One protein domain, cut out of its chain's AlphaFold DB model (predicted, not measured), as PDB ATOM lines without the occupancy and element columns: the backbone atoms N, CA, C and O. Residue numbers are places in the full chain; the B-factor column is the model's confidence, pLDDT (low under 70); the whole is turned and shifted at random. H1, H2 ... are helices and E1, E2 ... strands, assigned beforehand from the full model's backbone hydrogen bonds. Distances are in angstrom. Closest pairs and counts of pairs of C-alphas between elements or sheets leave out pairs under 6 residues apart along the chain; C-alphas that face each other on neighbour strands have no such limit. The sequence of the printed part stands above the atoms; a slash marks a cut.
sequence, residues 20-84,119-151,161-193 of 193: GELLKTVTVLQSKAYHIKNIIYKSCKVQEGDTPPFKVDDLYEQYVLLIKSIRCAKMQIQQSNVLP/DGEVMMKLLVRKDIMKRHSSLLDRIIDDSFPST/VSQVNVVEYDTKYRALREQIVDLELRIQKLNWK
ATOM      1  N   GLY A  20     105.317 107.209 166.360       86.56
ATOM      2  CA  GLY A  20     104.852 105.926 166.895       86.56
ATOM      3  C   GLY A  20     104.880 104.783 165.871       86.56
ATOM      4  O   GLY A  20     105.222 103.651 166.220       86.56
ATOM      5  N   GLU A  21     104.562 105.056 164.606       86.94
ATOM      6  CA  GLU A  21     104.641 104.082 163.508       86.94
ATOM      7  C   GLU A  21     106.088 103.764 163.143       86.94
ATOM      8  O   GLU A  21     106.420 102.598 162.919       86.94
ATOM      9  N   LEU A  22     106.973 104.763 163.163       88.00
ATOM     10  CA  LEU A  22     108.403 104.568 162.931       88.00
ATOM     11  C   LEU A  22     109.041 103.673 163.998       88.00
ATOM     12  O   LEU A  22     109.754 102.726 163.661       88.00
ATOM     13  N   LEU A  23     108.736 103.902 165.279       89.19
ATOM     14  CA  LEU A  23     109.220 103.062 166.381       89.19
ATOM     15  C   LEU A  23     108.737 101.607 166.254       89.19
ATOM     16  O   LEU A  23     109.520 100.662 166.421       89.19
ATOM     17  N   LYS A  24     107.460 101.410 165.897       92.69
ATOM     18  CA  LYS A  24     106.911 100.075 165.603       92.69
ATOM     19  C   LYS A  24     107.615  99.435 164.408       92.69
ATOM     20  O   LYS A  24     108.013  98.273 164.485       92.69
ATOM     21  N   THR A  25     107.829 100.198 163.340       92.00
ATOM     22  CA  THR A  25     108.494  99.739 162.114       92.00
ATOM     23  C   THR A  25     109.915  99.273 162.402       92.00
ATOM     24  O   THR A  25     110.282  98.161 162.026       92.00
ATOM     25  N   VAL A  26     110.696 100.054 163.155       90.88
ATOM     26  CA  VAL A  26     112.044  99.661 163.593       90.88
ATOM     27  C   VAL A  26     112.011  98.347 164.369       90.88
ATOM     28  O   VAL A  26     112.828  97.468 164.098       90.88
ATOM     29  N   THR A  27     111.067  98.188 165.295       94.00
ATOM     30  CA  THR A  27     110.942  96.969 166.110       94.00
ATOM     31  C   THR A  27     110.650  95.739 165.241       94.00
ATOM     32  O   THR A  27     111.311  94.706 165.372       94.00
ATOM     33  N   VAL A  28     109.715  95.859 164.294       95.62
ATOM     34  CA  VAL A  28     109.367  94.779 163.354       95.62
ATOM     35  C   VAL A  28     110.550  94.430 162.450       95.62
ATOM     36  O   VAL A  28     110.879  93.253 162.292       95.62
ATOM     37  N   LEU A  29     111.216  95.433 161.874       94.00
ATOM     38  CA  LEU A  29     112.373  95.223 161.003       94.00
ATOM     39  C   LEU A  29     113.541  94.572 161.752       94.00
ATOM     40  O   LEU A  29     114.184  93.673 161.212       94.00
ATOM     41  N   GLN A  30     113.793  94.972 163.002       94.12
ATOM     42  CA  GLN A  30     114.817  94.350 163.847       94.12
ATOM     43  C   GLN A  30     114.508  92.884 164.138       94.12
ATOM     44  O   GLN A  30     115.410  92.050 164.047       94.12
ATOM     45  N   SER A  31     113.247  92.562 164.435       95.38
ATOM     46  CA  SER A  31     112.812  91.179 164.631       95.38
ATOM     47  C   SER A  31     113.039  90.341 163.366       95.38
ATOM     48  O   SER A  31     113.693  89.297 163.415       95.38
ATOM     49  N   LYS A  32     112.620  90.846 162.195       95.50
ATOM     50  CA  LYS A  32     112.869  90.186 160.901       95.50
ATOM     51  C   LYS A  32     114.363  89.974 160.640       95.50
ATOM     52  O   LYS A  32     114.770  88.868 160.292       95.50
ATOM     53  N   ALA A  33     115.189  90.997 160.864       93.75
ATOM     54  CA  ALA A  33     116.633  90.910 160.662       93.75
ATOM     55  C   ALA A  33     117.278  89.877 161.599       93.75
ATOM     56  O   ALA A  33     118.163  89.131 161.182       93.75
ATOM     57  N   TYR A  34     116.810  89.793 162.849       94.00
ATOM     58  CA  TYR A  34     117.248  88.780 163.807       94.00
ATOM     59  C   TYR A  34     116.873  87.360 163.363       94.00
ATOM     60  O   TYR A  34     117.703  86.453 163.429       94.00
ATOM     61  N   HIS A  35     115.653  87.165 162.856       94.50
ATOM     62  CA  HIS A  35     115.226  85.872 162.328       94.50
ATOM     63  C   HIS A  35     116.070  85.431 161.130       94.50
ATOM     64  O   HIS A  35     116.600  84.321 161.157       94.50
ATOM     65  N   ILE A  36     116.268  86.301 160.133       94.50
ATOM     66  CA  ILE A  36     117.108  85.993 158.964       94.50
ATOM     67  C   ILE A  36     118.541  85.668 159.395       94.50
ATOM     68  O   ILE A  36     119.091  84.649 158.984       94.50
ATOM     69  N   LYS A  37     119.114  86.469 160.300       93.62
ATOM     70  CA  LYS A  37     120.439  86.222 160.883       93.62
ATOM     71  C   LYS A  37     120.556  84.817 161.490       93.62
ATOM     72  O   LYS A  37     121.533  84.121 161.233       93.62
ATOM     73  N   ASN A  38     119.558  84.370 162.250       93.00
ATOM     74  CA  ASN A  38     119.579  83.033 162.849       93.00
ATOM     75  C   ASN A  38     119.456  81.905 161.818       93.00
ATOM     76  O   ASN A  38     120.007  80.826 162.034       93.00
ATOM     77  N   ILE A  39     118.726  82.128 160.721       93.44
ATOM     78  CA  ILE A  39     118.619  81.149 159.632       93.44
ATOM     79  C   ILE A  39     119.960  81.040 158.902       93.44
ATOM     80  O   ILE A  39     120.426  79.925 158.671       93.44
ATOM     81  N   ILE A  40     120.609  82.176 158.621       93.50
ATOM     82  CA  ILE A  40     121.947  82.226 158.018       93.50
ATOM     83  C   ILE A  40     122.925  81.374 158.831       93.50
ATOM     84  O   ILE A  40     123.521  80.453 158.283       93.50
ATOM     85  N   TYR A  41     123.007  81.584 160.148       90.75
ATOM     86  CA  TYR A  41     123.946  80.851 161.013       90.75
ATOM     87  C   TYR A  41     123.765  79.334 160.982       90.75
ATOM     88  O   TYR A  41     124.729  78.582 161.091       90.75
ATOM     89  N   LYS A  42     122.527  78.869 160.810       89.19
ATOM     90  CA  LYS A  42     122.226  77.436 160.711       89.19
ATOM     91  C   LYS A  42     122.494  76.858 159.323       89.19
ATOM     92  O   LYS A  42     122.528  75.641 159.196       89.19
ATOM     93  N   SER A  43     122.661  77.710 158.314       90.69
ATOM     94  CA  SER A  43     122.741  77.317 156.904       90.69
ATOM     95  C   SER A  43     124.145  77.492 156.305       90.69
ATOM     96  O   SER A  43     124.378  77.035 155.192       90.69
ATOM     97  N   CYS A  44     125.099  78.102 157.026       90.56
ATOM     98  CA  CYS A  44     126.483  78.308 156.557       90.56
ATOM     99  C   CYS A  44     127.268  77.009 156.304       90.56
ATOM    100  O   CYS A  44     128.217  77.001 155.517       90.56
ATOM    101  N   LYS A  45     126.887  75.912 156.968       89.69
ATOM    102  CA  LYS A  45     127.515  74.596 156.820       89.69
ATOM    103  C   LYS A  45     126.478  73.485 156.842       89.69
ATOM    104  O   LYS A  45     125.499  73.561 157.583       89.69
ATOM    105  N   VAL A  46     126.741  72.436 156.079       90.62
ATOM    106  CA  VAL A  46     125.914  71.223 156.018       90.62
ATOM    107  C   VAL A  46     126.806  69.990 155.989       90.62
ATOM    108  O   VAL A  46     128.019  70.101 155.798       90.62
ATOM    109  N   GLN A  47     126.222  68.814 156.207       88.56
ATOM    110  CA  GLN A  47     126.944  67.564 156.002       88.56
ATOM    111  C   GLN A  47     127.108  67.299 154.503       88.56
ATOM    112  O   GLN A  47     126.269  67.680 153.690       88.56
ATOM    113  N   GLU A  48     128.212  66.665 154.127       86.06
ATOM    114  CA  GLU A  48     128.464  66.253 152.750       86.06
ATOM    115  C   GLU A  48     127.312  65.373 152.235       86.06
ATOM    116  O   GLU A  48     126.999  64.339 152.825       86.06
ATOM    117  N   GLY A  49     126.675  65.802 151.140       85.81
ATOM    118  CA  GLY A  49     125.501  65.145 150.554       85.81
ATOM    119  C   GLY A  49     124.156  65.770 150.937       85.81
ATOM    120  O   GLY A  49     123.169  65.517 150.246       85.81
ATOM    121  N   ASP A  50     124.113  66.630 151.957       88.25
ATOM    122  CA  ASP A  50     122.913  67.395 152.297       88.25
ATOM    123  C   ASP A  50     122.818  68.681 151.469       88.25
ATOM    124  O   ASP A  50     123.819  69.306 151.114       88.25
ATOM    125  N   THR A  51     121.586  69.109 151.196       85.38
ATOM    126  CA  THR A  51     121.296  70.421 150.601       85.38
ATOM    127  C   THR A  51     120.618  71.296 151.654       85.38
ATOM    128  O   THR A  51     119.606  70.870 152.222       85.38
ATOM    129  N   PRO A  52     121.136  72.502 151.951       83.81
ATOM    130  CA  PRO A  52     120.494  73.384 152.912       83.81
ATOM    131  C   PRO A  52     119.112  73.820 152.401       83.81
ATOM    132  O   PRO A  52     118.930  74.023 151.200       83.81
ATOM    133  N   PRO A  53     118.134  74.031 153.299       86.44
ATOM    134  CA  PRO A  53     116.794  74.472 152.910       86.44
ATOM    135  C   PRO A  53     116.772  75.895 152.333       86.44
ATOM    136  O   PRO A  53     115.804  76.277 151.680       86.44
ATOM    137  N   PHE A  54     117.823  76.683 152.579       90.69
ATOM    138  CA  PHE A  54     117.950  78.059 152.116       90.69
ATOM    139  C   PHE A  54     119.370  78.337 151.636       90.69
ATOM    140  O   PHE A  54     120.342  77.887 152.245       90.69
ATOM    141  N   LYS A  55     119.485  79.149 150.584       92.00
ATOM    142  CA  LYS A  55     120.766  79.670 150.115       92.00
ATOM    143  C   LYS A  55     121.183  80.865 150.970       92.00
ATOM    144  O   LYS A  55     120.418  81.811 151.155       92.00
ATOM    145  N   VAL A  56     122.399  80.809 151.508       92.56
ATOM    146  CA  VAL A  56     122.895  81.820 152.454       92.56
ATOM    147  C   VAL A  56     123.050  83.191 151.799       92.56
ATOM    148  O   VAL A  56     122.707  84.186 152.430       92.56
ATOM    149  N   ASP A  57     123.486  83.251 150.542       92.88
ATOM    150  CA  ASP A  57     123.679  84.525 149.834       92.88
ATOM    151  C   ASP A  57     122.365  85.296 149.671       92.88
ATOM    152  O   ASP A  57     122.297  86.483 149.985       92.88
ATOM    153  N   ASP A  58     121.289  84.604 149.299       94.19
ATOM    154  CA  ASP A  58     119.970  85.217 149.119       94.19
ATOM    155  C   ASP A  58     119.416  85.734 150.464       94.19
ATOM    156  O   ASP A  58     118.781  86.788 150.545       94.19
ATOM    157  N   LEU A  59     119.675  85.008 151.559       94.50
ATOM    158  CA  LEU A  59     119.328  85.457 152.911       94.50
ATOM    159  C   LEU A  59     120.186  86.648 153.355       94.50
ATOM    160  O   LEU A  59     119.686  87.551 154.030       94.50
ATOM    161  N   TYR A  60     121.467  86.664 152.991       95.12
ATOM    162  CA  TYR A  60     122.366  87.776 153.274       95.12
ATOM    163  C   TYR A  60     121.903  89.054 152.565       95.12
ATOM    164  O   TYR A  60     121.831  90.107 153.202       95.12
ATOM    165  N   GLU A  61     121.503  88.972 151.296       94.31
ATOM    166  CA  GLU A  61     120.936  90.106 150.558       94.31
ATOM    167  C   GLU A  61     119.674  90.654 151.238       94.31
ATOM    168  O   GLU A  61     119.570  91.860 151.485       94.31
ATOM    169  N   GLN A  62     118.755  89.773 151.642       93.88
ATOM    170  CA  GLN A  62     117.562  90.171 152.396       93.88
ATOM    171  C   GLN A  62     117.919  90.851 153.723       93.88
ATOM    172  O   GLN A  62     117.320  91.865 154.088       93.88
ATOM    173  N   TYR A  63     118.914  90.329 154.443       94.69
ATOM    174  CA  TYR A  63     119.400  90.959 155.665       94.69
ATOM    175  C   TYR A  63     119.945  92.367 155.395       94.69
ATOM    176  O   TYR A  63     119.613  93.298 156.134       94.69
ATOM    177  N   VAL A  64     120.740  92.538 154.332       92.56
ATOM    178  CA  VAL A  64     121.303  93.835 153.929       92.56
ATOM    179  C   VAL A  64     120.195  94.849 153.624       92.56
ATOM    180  O   VAL A  64     120.285  96.003 154.044       92.56
ATOM    181  N   LEU A  65     119.115  94.432 152.961       92.25
ATOM    182  CA  LEU A  65     117.955  95.296 152.727       92.25
ATOM    183  C   LEU A  65     117.273  95.704 154.039       92.25
ATOM    184  O   LEU A  65     116.978  96.882 154.244       92.25
ATOM    185  N   LEU A  66     117.085  94.769 154.974       92.94
ATOM    186  CA  LEU A  66     116.464  95.076 156.264       92.94
ATOM    187  C   LEU A  66     117.287  96.072 157.087       92.94
ATOM    188  O   LEU A  66     116.717  97.006 157.652       92.94
ATOM    189  N   ILE A  67     118.612  95.919 157.157       92.00
ATOM    190  CA  ILE A  67     119.455  96.867 157.904       92.00
ATOM    191  C   ILE A  67     119.470  98.262 157.266       92.00
ATOM    192  O   ILE A  67     119.544  99.249 158.003       92.00
ATOM    193  N   LYS A  68     119.327  98.364 155.935       90.19
ATOM    194  CA  LYS A  68     119.135  99.645 155.235       90.19
ATOM    195  C   LYS A  68     117.820 100.297 155.658       90.19
ATOM    196  O   LYS A  68     117.833 101.445 156.093       90.19
ATOM    197  N   SER A  69     116.716  99.553 155.663       89.88
ATOM    198  CA  SER A  69     115.423 100.072 156.130       89.88
ATOM    199  C   SER A  69     115.454 100.485 157.608       89.88
ATOM    200  O   SER A  69     114.890 101.516 157.972       89.88
ATOM    201  N   ILE A  70     116.169  99.742 158.467       90.81
ATOM    202  CA  ILE A  70     116.375 100.123 159.875       90.81
ATOM    203  C   ILE A  70     117.177 101.427 159.976       90.81
ATOM    204  O   ILE A  70     116.829 102.269 160.802       90.81
ATOM    205  N   ARG A  71     118.231 101.610 159.162       90.19
ATOM    206  CA  ARG A  71     119.000 102.869 159.101       90.19
ATOM    207  C   ARG A  71     118.075 104.036 158.766       90.19
ATOM    208  O   ARG A  71     118.054 105.001 159.522       90.19
ATOM    209  N   CYS A  72     117.296 103.929 157.688       88.19
ATOM    210  CA  CYS A  72     116.390 104.994 157.247       88.19
ATOM    211  C   CYS A  72     115.357 105.350 158.324       88.19
ATOM    212  O   CYS A  72     115.213 106.517 158.676       88.19
ATOM    213  N   ALA A  73     114.702 104.350 158.921       87.75
ATOM    214  CA  ALA A  73     113.716 104.592 159.971       87.75
ATOM    215  C   ALA A  73     114.345 105.207 161.236       87.75
ATOM    216  O   ALA A  73     113.774 106.119 161.830       87.75
ATOM    217  N   LYS A  74     115.548 104.763 161.633       88.81
ATOM    218  CA  LYS A  74     116.294 105.382 162.742       88.81
ATOM    219  C   LYS A  74     116.665 106.835 162.445       88.81
ATOM    220  O   LYS A  74     116.568 107.654 163.348       88.81
ATOM    221  N   MET A  75     117.065 107.147 161.214       86.62
ATOM    222  CA  MET A  75     117.360 108.521 160.800       86.62
ATOM    223  C   MET A  75     116.127 109.423 160.913       86.62
ATOM    224  O   MET A  75     116.222 110.488 161.510       86.62
ATOM    225  N   GLN A  76     114.965 108.963 160.441       86.69
ATOM    226  CA  GLN A  76     113.709 109.719 160.530       86.69
ATOM    227  C   GLN A  76     113.265 109.951 161.983       86.69
ATOM    228  O   GLN A  76     112.872 111.059 162.338       86.69
ATOM    229  N   ILE A  77     113.381 108.934 162.848       86.88
ATOM    230  CA  ILE A  77     113.109 109.073 164.293       86.88
ATOM    231  C   ILE A  77     113.997 110.155 164.901       86.88
ATOM    232  O   ILE A  77     113.542 110.983 165.681       86.88
ATOM    233  N   GLN A  78     115.275 110.131 164.551       81.88
ATOM    234  CA  GLN A  78     116.262 111.034 165.106       81.88
ATOM    235  C   GLN A  78     116.068 112.481 164.624       81.88
ATOM    236  O   GLN A  78     116.090 113.398 165.438       81.88
ATOM    237  N   GLN A  79     115.743 112.684 163.345       79.50
ATOM    238  CA  GLN A  79     115.326 113.990 162.816       79.50
ATOM    239  C   GLN A  79     114.067 114.521 163.517       79.50
ATOM    240  O   GLN A  79     114.017 115.686 163.900       79.50
ATOM    241  N   SER A  80     113.085 113.647 163.770       75.44
ATOM    242  CA  SER A  80     111.883 113.998 164.536       75.44
ATOM    243  C   SER A  80     112.170 114.357 166.001       75.44
ATOM    244  O   SER A  80     111.332 115.010 166.618       75.44
ATOM    245  N   ASN A  81     113.294 113.912 166.572       70.75
ATOM    246  CA  ASN A  81     113.658 114.162 167.969       70.75
ATOM    247  C   ASN A  81     114.549 115.405 168.147       70.75
ATOM    248  O   ASN A  81     114.475 116.040 169.196       70.75
ATOM    249  N   VAL A  82     115.400 115.733 167.165       66.25
ATOM    250  CA  VAL A  82     116.312 116.896 167.211       66.25
ATOM    251  C   VAL A  82     115.611 118.196 166.821       66.25
ATOM    252  O   VAL A  82     115.936 119.241 167.375       66.25
ATOM    253  N   LEU A  83     114.610 118.140 165.938       51.75
ATOM    254  CA  LEU A  83     113.732 119.273 165.660       51.75
ATOM    255  C   LEU A  83     112.529 119.221 166.618       51.75
ATOM    256  O   LEU A  83     111.569 118.496 166.330       51.75
ATOM    257  N   PRO A  84     112.513 119.965 167.747       46.16
ATOM    258  CA  PRO A  84     111.276 120.154 168.489       46.16
ATOM    259  C   PRO A  84     110.288 120.813 167.527       46.16
ATOM    260  O   PRO A  84     110.549 121.897 167.012       46.16
ATOM    261  N   ASP A 119     126.723 120.641 163.594       68.94
ATOM    262  CA  ASP A 119     127.668 119.612 164.053       68.94
ATOM    263  C   ASP A 119     126.935 118.480 164.814       68.94
ATOM    264  O   ASP A 119     127.333 117.308 164.743       68.94
ATOM    265  N   GLY A 120     125.818 118.803 165.486       69.38
ATOM    266  CA  GLY A 120     124.922 117.846 166.136       69.38
ATOM    267  C   GLY A 120     124.188 116.906 165.170       69.38
ATOM    268  O   GLY A 120     124.153 115.690 165.398       69.38
ATOM    269  N   GLU A 121     123.644 117.422 164.066       70.62
ATOM    270  CA  GLU A 121     122.979 116.612 163.039       70.62
ATOM    271  C   GLU A 121     123.983 115.702 162.315       70.62
ATOM    272  O   GLU A 121     123.719 114.505 162.118       70.62
ATOM    273  N   VAL A 122     125.170 116.229 161.991       80.00
ATOM    274  CA  VAL A 122     126.267 115.446 161.400       80.00
ATOM    275  C   VAL A 122     126.681 114.316 162.339       80.00
ATOM    276  O   VAL A 122     126.768 113.155 161.921       80.00
ATOM    277  N   MET A 123     126.893 114.615 163.622       82.81
ATOM    278  CA  MET A 123     127.259 113.616 164.626       82.81
ATOM    279  C   MET A 123     126.208 112.504 164.725       82.81
ATOM    280  O   MET A 123     126.534 111.313 164.724       82.81
ATOM    281  N   MET A 124     124.931 112.873 164.759       84.38
ATOM    282  CA  MET A 124     123.828 111.925 164.870       84.38
ATOM    283  C   MET A 124     123.730 110.987 163.659       84.38
ATOM    284  O   MET A 124     123.614 109.766 163.834       84.38
ATOM    285  N   LYS A 125     123.846 111.532 162.438       85.69
ATOM    286  CA  LYS A 125     123.923 110.755 161.187       85.69
ATOM    287  C   LYS A 125     125.050 109.716 161.263       85.69
ATOM    288  O   LYS A 125     124.848 108.539 160.939       85.69
ATOM    289  N   LEU A 126     126.225 110.131 161.741       86.50
ATOM    290  CA  LEU A 126     127.392 109.258 161.879       86.50
ATOM    291  C   LEU A 126     127.177 108.162 162.932       86.50
ATOM    292  O   LEU A 126     127.495 107.002 162.666       86.50
ATOM    293  N   LEU A 127     126.585 108.476 164.089       88.38
ATOM    294  CA  LEU A 127     126.299 107.490 165.140       88.38
ATOM    295  C   LEU A 127     125.314 106.411 164.675       88.38
ATOM    296  O   LEU A 127     125.565 105.218 164.864       88.38
ATOM    297  N   VAL A 128     124.221 106.800 164.006       88.88
ATOM    298  CA  VAL A 128     123.256 105.833 163.456       88.88
ATOM    299  C   VAL A 128     123.929 104.930 162.425       88.88
ATOM    300  O   VAL A 128     123.742 103.709 162.446       88.88
ATOM    301  N   ARG A 129     124.745 105.509 161.539       89.00
ATOM    302  CA  ARG A 129     125.496 104.747 160.539       89.00
ATOM    303  C   ARG A 129     126.470 103.762 161.192       89.00
ATOM    304  O   ARG A 129     126.465 102.588 160.818       89.00
ATOM    305  N   LYS A 130     127.228 104.198 162.204       90.31
ATOM    306  CA  LYS A 130     128.144 103.354 162.989       90.31
ATOM    307  C   LYS A 130     127.445 102.122 163.554       90.31
ATOM    308  O   LYS A 130     127.924 101.003 163.376       90.31
ATOM    309  N   ASP A 131     126.308 102.324 164.215       90.44
ATOM    310  CA  ASP A 131     125.529 101.253 164.842       90.44
ATOM    311  C   ASP A 131     125.100 100.184 163.834       90.44
ATOM    312  O   ASP A 131     125.176  98.982 164.107       90.44
ATOM    313  N   ILE A 132     124.639 100.618 162.660       91.69
ATOM    314  CA  ILE A 132     124.193  99.720 161.595       91.69
ATOM    315  C   ILE A 132     125.373  98.947 161.006       91.69
ATOM    316  O   ILE A 132     125.286  97.727 160.856       91.69
ATOM    317  N   MET A 133     126.491  99.623 160.743       92.50
ATOM    318  CA  MET A 133     127.691  98.984 160.202       92.50
ATOM    319  C   MET A 133     128.291  97.972 161.178       92.50
ATOM    320  O   MET A 133     128.664  96.879 160.760       92.50
ATOM    321  N   LYS A 134     128.306  98.263 162.487       92.75
ATOM    322  CA  LYS A 134     128.747  97.291 163.502       92.75
ATOM    323  C   LYS A 134     127.872  96.041 163.513       92.75
ATOM    324  O   LYS A 134     128.404  94.935 163.524       92.75
ATOM    325  N   ARG A 135     126.544  96.191 163.436       90.56
ATOM    326  CA  ARG A 135     125.623  95.042 163.350       90.56
ATOM    327  C   ARG A 135     125.874  94.193 162.104       90.56
ATOM    328  O   ARG A 135     125.863  92.968 162.199       90.56
ATOM    329  N   HIS A 136     126.112  94.836 160.961       94.00
ATOM    330  CA  HIS A 136     126.406  94.156 159.699       94.00
ATOM    331  C   HIS A 136     127.757  93.436 159.738       94.00
ATOM    332  O   HIS A 136     127.832  92.266 159.367       94.00
ATOM    333  N   SER A 137     128.788  94.082 160.284       94.00
ATOM    334  CA  SER A 137     130.106  93.482 160.502       94.00
ATOM    335  C   SER A 137     130.013  92.248 161.402       94.00
ATOM    336  O   SER A 137     130.547  91.206 161.040       94.00
ATOM    337  N   SER A 138     129.232  92.294 162.489       92.94
ATOM    338  CA  SER A 138     128.991  91.119 163.341       92.94
ATOM    339  C   SER A 138     128.242  89.976 162.645       92.94
ATOM    340  O   SER A 138     128.341  88.832 163.084       92.94
ATOM    341  N   LEU A 139     127.440  90.247 161.608       93.75
ATOM    342  CA  LEU A 139     126.858  89.171 160.803       93.75
ATOM    343  C   LEU A 139     127.938  88.513 159.942       93.75
ATOM    344  O   LEU A 139     128.032  87.292 159.945       93.75
ATOM    345  N   LEU A 140     128.730  89.321 159.232       94.50
ATOM    346  CA  LEU A 140     129.783  88.852 158.331       94.50
ATOM    347  C   LEU A 140     130.843  88.020 159.061       94.50
ATOM    348  O   LEU A 140     131.122  86.903 158.639       94.50
ATOM    349  N   ASP A 141     131.345  88.532 160.186       93.62
ATOM    350  CA  ASP A 141     132.279  87.845 161.093       93.62
ATOM    351  C   ASP A 141     131.763  86.447 161.446       93.62
ATOM    352  O   ASP A 141     132.444  85.434 161.320       93.62
ATOM    353  N   ARG A 142     130.471  86.380 161.775       92.19
ATOM    354  CA  ARG A 142     129.840  85.136 162.181       92.19
ATOM    355  C   ARG A 142     129.586  84.170 161.025       92.19
ATOM    356  O   ARG A 142     129.682  82.965 161.228       92.19
ATOM    357  N   ILE A 143     129.277  84.674 159.827       93.88
ATOM    358  CA  ILE A 143     129.195  83.841 158.619       93.88
ATOM    359  C   ILE A 143     130.548  83.180 158.373       93.88
ATOM    360  O   ILE A 143     130.586  81.973 158.154       93.88
ATOM    361  N   ILE A 144     131.639  83.945 158.452       93.25
ATOM    362  CA  ILE A 144     133.003  83.443 158.266       93.25
ATOM    363  C   ILE A 144     133.303  82.344 159.295       93.25
ATOM    364  O   ILE A 144     133.641  81.228 158.902       93.25
ATOM    365  N   ASP A 145     133.079  82.614 160.582       91.00
ATOM    366  CA  ASP A 145     133.325  81.654 161.665       91.00
ATOM    367  C   ASP A 145     132.516  80.358 161.523       91.00
ATOM    368  O   ASP A 145     133.062  79.255 161.607       91.00
ATOM    369  N   ASP A 146     131.204  80.473 161.296       90.19
ATOM    370  CA  ASP A 146     130.303  79.316 161.258       90.19
ATOM    371  C   ASP A 146     130.469  78.484 159.970       90.19
ATOM    372  O   ASP A 146     129.988  77.348 159.904       90.19
ATOM    373  N   SER A 147     131.183  79.015 158.971       89.00
ATOM    374  CA  SER A 147     131.494  78.335 157.707       89.00
ATOM    375  C   SER A 147     132.667  77.367 157.796       89.00
ATOM    376  O   SER A 147     132.780  76.477 156.950       89.00
ATOM    377  N   PHE A 148     133.536  77.504 158.799       85.94
ATOM    378  CA  PHE A 148     134.649  76.579 158.964       85.94
ATOM    379  C   PHE A 148     134.159  75.215 159.492       85.94
ATOM    380  O   PHE A 148     133.378  75.153 160.453       85.94
ATOM    381  N   PRO A 149     134.617  74.094 158.897       76.56
ATOM    382  CA  PRO A 149     134.293  72.759 159.389       76.56
ATOM    383  C   PRO A 149     134.736  72.595 160.842       76.56
ATOM    384  O   PRO A 149     135.820  73.036 161.229       76.56
ATOM    385  N   SER A 150     133.922  71.930 161.664       72.44
ATOM    386  CA  SER A 150     134.298  71.708 163.060       72.44
ATOM    387  C   SER A 150     135.549  70.831 163.152       72.44
ATOM    388  O   SER A 150     135.582  69.710 162.648       72.44
ATOM    389  N   THR A 151     136.556  71.307 163.886       66.00
ATOM    390  CA  THR A 151     137.847  70.629 164.104       66.00
ATOM    391  C   THR A 151     137.706  69.269 164.798       66.00
ATOM    392  O   THR A 151     138.569  68.408 164.671       66.00
ATOM    393  N   VAL A 161     130.744  70.495 155.118       88.25
ATOM    394  CA  VAL A 161     131.151  71.332 153.982       88.25
ATOM    395  C   VAL A 161     130.555  72.730 154.121       88.25
ATOM    396  O   VAL A 161     129.405  72.897 154.539       88.25
ATOM    397  N   SER A 162     131.349  73.746 153.785       90.81
ATOM    398  CA  SER A 162     130.868  75.128 153.745       90.81
ATOM    399  C   SER A 162     129.912  75.317 152.569       90.81
ATOM    400  O   SER A 162     130.137  74.774 151.489       90.81
ATOM    401  N   GLN A 163     128.848  76.084 152.790       90.62
ATOM    402  CA  GLN A 163     127.867  76.450 151.763       90.62
ATOM    403  C   GLN A 163     128.100  77.846 151.182       90.62
ATOM    404  O   GLN A 163     127.326  78.296 150.343       90.62
ATOM    405  N   VAL A 164     129.142  78.544 151.633       91.50
ATOM    406  CA  VAL A 164     129.419  79.924 151.235       91.50
ATOM    407  C   VAL A 164     130.853  80.095 150.774       91.50
ATOM    408  O   VAL A 164     131.764  79.369 151.174       91.50
ATOM    409  N   ASN A 165     131.072  81.128 149.969       92.75
ATOM    410  CA  ASN A 165     132.410  81.562 149.617       92.75
ATOM    411  C   ASN A 165     133.023  82.386 150.759       92.75
ATOM    412  O   ASN A 165     132.875  83.605 150.822       92.75
ATOM    413  N   VAL A 166     133.737  81.716 151.666       92.62
ATOM    414  CA  VAL A 166     134.361  82.354 152.840       92.62
ATOM    415  C   VAL A 166     135.279  83.520 152.452       92.62
ATOM    416  O   VAL A 166     135.294  84.536 153.141       92.62
ATOM    417  N   VAL A 167     135.996  83.419 151.327       94.25
ATOM    418  CA  VAL A 167     136.912  84.471 150.848       94.25
ATOM    419  C   VAL A 167     136.147  85.736 150.452       94.25
ATOM    420  O   VAL A 167     136.567  86.854 150.758       94.25
ATOM    421  N   GLU A 168     134.996  85.573 149.805       94.19
ATOM    422  CA  GLU A 168     134.138  86.696 149.433       94.19
ATOM    423  C   GLU A 168     133.562  87.395 150.673       94.19
ATOM    424  O   GLU A 168     133.595  88.625 150.771       94.19
ATOM    425  N   TYR A 169     133.084  86.622 151.653       93.88
ATOM    426  CA  TYR A 169     132.569  87.171 152.909       93.88
ATOM    427  C   TYR A 169     133.665  87.852 153.746       93.88
ATOM    428  O   TYR A 169     133.403  88.921 154.303       93.88
ATOM    429  N   ASP A 170     134.892  87.318 153.778       94.06
ATOM    430  CA  ASP A 170     136.054  87.961 154.419       94.06
ATOM    431  C   ASP A 170     136.404  89.295 153.749       94.06
ATOM    432  O   ASP A 170     136.615  90.304 154.424       94.06
ATOM    433  N   THR A 171     136.364  89.346 152.417       95.31
ATOM    434  CA  THR A 171     136.600  90.588 151.663       95.31
ATOM    435  C   THR A 171     135.559  91.653 152.017       95.31
ATOM    436  O   THR A 171     135.913  92.791 152.340       95.31
ATOM    437  N   LYS A 172     134.269  91.280 152.038       94.00
ATOM    438  CA  LYS A 172     133.171  92.173 152.456       94.00
ATOM    439  C   LYS A 172     133.345  92.641 153.905       94.00
ATOM    440  O   LYS A 172     133.121  93.816 154.201       94.00
ATOM    441  N   TYR A 173     133.751  91.746 154.805       94.81
ATOM    442  CA  TYR A 173     133.993  92.058 156.214       94.81
ATOM    443  C   TYR A 173     135.112  93.087 156.397       94.81
ATOM    444  O   TYR A 173     134.918  94.081 157.101       94.81
ATOM    445  N   ARG A 174     136.257  92.883 155.734       93.75
ATOM    446  CA  ARG A 174     137.410  93.793 155.805       93.75
ATOM    447  C   ARG A 174     137.065  95.184 155.291       93.75
ATOM    448  O   ARG A 174     137.284  96.151 156.016       93.75
ATOM    449  N   ALA A 175     136.443  95.267 154.115       93.75
ATOM    450  CA  ALA A 175     136.015  96.538 153.535       93.75
ATOM    451  C   ALA A 175     135.061  97.296 154.474       93.75
ATOM    452  O   ALA A 175     135.214  98.494 154.706       93.75
ATOM    453  N   LEU A 176     134.098  96.595 155.081       92.88
ATOM    454  CA  LEU A 176     133.178  97.214 156.033       92.88
ATOM    455  C   LEU A 176     133.892  97.682 157.312       92.88
ATOM    456  O   LEU A 176     133.562  98.738 157.851       92.88
ATOM    457  N   ARG A 177     134.873  96.917 157.804       92.88
ATOM    458  CA  ARG A 177     135.657  97.264 158.995       92.88
ATOM    459  C   ARG A 177     136.508  98.513 158.774       92.88
ATOM    460  O   ARG A 177     136.572  99.348 159.671       92.88
ATOM    461  N   GLU A 178     137.102  98.666 157.594       93.50
ATOM    462  CA  GLU A 178     137.820  99.888 157.206       93.50
ATOM    463  C   GLU A 178     136.897 101.110 157.248       93.50
ATOM    464  O   GLU A 178     137.220 102.104 157.897       93.50
ATOM    465  N   GLN A 179     135.696 101.003 156.669       90.56
ATOM    466  CA  GLN A 179     134.714 102.090 156.721       90.56
ATOM    467  C   GLN A 179     134.257 102.410 158.160       90.56
ATOM    468  O   GLN A 179     133.983 103.566 158.474       90.56
ATOM    469  N   ILE A 180     134.162 101.410 159.052       91.31
ATOM    470  CA  ILE A 180     133.856 101.642 160.476       91.31
ATOM    471  C   ILE A 180     134.968 102.459 161.137       91.31
ATOM    472  O   ILE A 180     134.659 103.399 161.867       91.31
ATOM    473  N   VAL A 181     136.235 102.112 160.893       91.62
ATOM    474  CA  VAL A 181     137.385 102.831 161.464       91.62
ATOM    475  C   VAL A 181     137.400 104.282 160.993       91.62
ATOM    476  O   VAL A 181     137.524 105.187 161.815       91.62
ATOM    477  N   ASP A 182     137.208 104.515 159.696       89.31
ATOM    478  CA  ASP A 182     137.199 105.867 159.132       89.31
ATOM    479  C   ASP A 182     136.065 106.728 159.722       89.31
ATOM    480  O   ASP A 182     136.252 107.878 160.128       89.31
ATOM    481  N   LEU A 183     134.890 106.123 159.900       89.62
ATOM    482  CA  LEU A 183     133.754 106.769 160.544       89.62
ATOM    483  C   LEU A 183     134.008 107.057 162.033       89.62
ATOM    484  O   LEU A 183     133.614 108.114 162.532       89.62
ATOM    485  N   GLU A 184     134.674 106.153 162.756       90.56
ATOM    486  CA  GLU A 184     135.074 106.377 164.148       90.56
ATOM    487  C   GLU A 184     136.065 107.540 164.277       90.56
ATOM    488  O   GLU A 184     135.897 108.366 165.177       90.56
ATOM    489  N   LEU A 185     137.021 107.661 163.351       90.06
ATOM    490  CA  LEU A 185     137.937 108.803 163.284       90.06
ATOM    491  C   LEU A 185     137.193 110.112 163.002       90.06
ATOM    492  O   LEU A 185     137.500 111.136 163.614       90.06
ATOM    493  N   ARG A 186     136.193 110.102 162.113       87.94
ATOM    494  CA  ARG A 186     135.372 111.291 161.831       87.94
ATOM    495  C   ARG A 186     134.565 111.735 163.053       87.94
ATOM    496  O   ARG A 186     134.587 112.916 163.386       87.94
ATOM    497  N   ILE A 187     133.911 110.799 163.746       87.88
ATOM    498  CA  ILE A 187     133.198 111.071 165.007       87.88
ATOM    499  C   ILE A 187     134.152 111.658 166.051       87.88
ATOM    500  O   ILE A 187     133.831 112.644 166.705       87.88
ATOM    501  N   GLN A 188     135.335 111.064 166.203       87.62
ATOM    502  CA  GLN A 188     136.350 111.543 167.136       87.62
ATOM    503  C   GLN A 188     136.795 112.976 166.826       87.62
ATOM    504  O   GLN A 188     136.851 113.798 167.733       87.62
ATOM    505  N   LYS A 189     137.053 113.292 165.551       87.06
ATOM    506  CA  LYS A 189     137.404 114.655 165.122       87.06
ATOM    507  C   LYS A 189     136.313 115.667 165.464       87.06
ATOM    508  O   LYS A 189     136.648 116.748 165.923       87.06
ATOM    509  N   LEU A 190     135.041 115.319 165.259       85.19
ATOM    510  CA  LEU A 190     133.917 116.192 165.617       85.19
ATOM    511  C   LEU A 190     133.787 116.376 167.135       85.19
ATOM    512  O   LEU A 190     133.515 117.478 167.578       85.19
ATOM    513  N   ASN A 191     134.040 115.333 167.933       83.38
ATOM    514  CA  ASN A 191     134.019 115.422 169.400       83.38
ATOM    515  C   ASN A 191     135.147 116.283 169.998       83.38
ATOM    516  O   ASN A 191     135.057 116.660 171.163       83.38
ATOM    517  N   TRP A 192     136.236 116.503 169.256       84.75
ATOM    518  CA  TRP A 192     137.410 117.264 169.705       84.75
ATOM    519  C   TRP A 192     137.510 118.671 169.102       84.75
ATOM    520  O   TRP A 192     138.503 119.354 169.362       84.75
ATOM    521  N   LYS A 193     136.528 119.091 168.298       66.56
ATOM    522  CA  LYS A 193     136.333 120.506 167.962       66.56
ATOM    523  C   LYS A 193     135.718 121.239 169.151       66.56
ATOM    524  O   LYS A 193     136.104 122.411 169.342       66.56
TER     525      LYS A 193
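This is residues 20 to 84, 119 to 151 and 161 to 193 of the 193 residues of an uncharacterized protein of Candida orthopsilosis (strain 90-125) (UniProt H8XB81). Four long helices make a thin slab, each running against the one before: H2, H3 and H4 side by side, H1 splayed off along H2. The 131 printed residues, mostly helix, run H1 E1 H2 H3 H4, with E1 a short strand. The whole is loose, radius of gyration of the C-alphas 17.4 A, spanning 59 by 34 by 19 A.

Start at H1, residues 20 to 43; it touches H2, residues 56 to 82, closest at C-alphas 40 and 56, 5.7 A, at a shallow tilt of 23 degrees. H3, residues 119 to 147, is the hub: its closest C-alphas are 132 to Arg 71 of H2, 6.6 A; 143 to Tyr 41 of H1, 6.5 A, where residues 37 to 41 alone touch it; and 144 to Val 166 of H4, residues 166 to 191, 5.7 A. H1, H2 and H3 form an up-and-down bundle, neighbours in the chain running opposite ways. H4 is apart from H1 and H2. E1, residues 45 to 47, pairs with no named strand, but its residues 45 to 46 pair antiparallel with 161 to 162. Every O i to N i+4 pair is within hydrogen-bond range in H1, H2 and H4; in H3, 24 of 25.

Find C-alpha 20 at (104.852, 105.926, 166.895); from there H1 runs 35.2 A. H2 runs 38.6 A, H3 41.9 A, and H4 37.0 A to C-alpha 191 at (134.019, 115.422, 169.400).

Look for cuts after residues 84 and 151: the C-alphas of 84 and 119 are 17.0 A apart, those of 151 and 161 12.2 A. Of the links printed whole, none is long. The pLDDT is under 70 at residues 82 to 84, 119 to 120, 151 and 193.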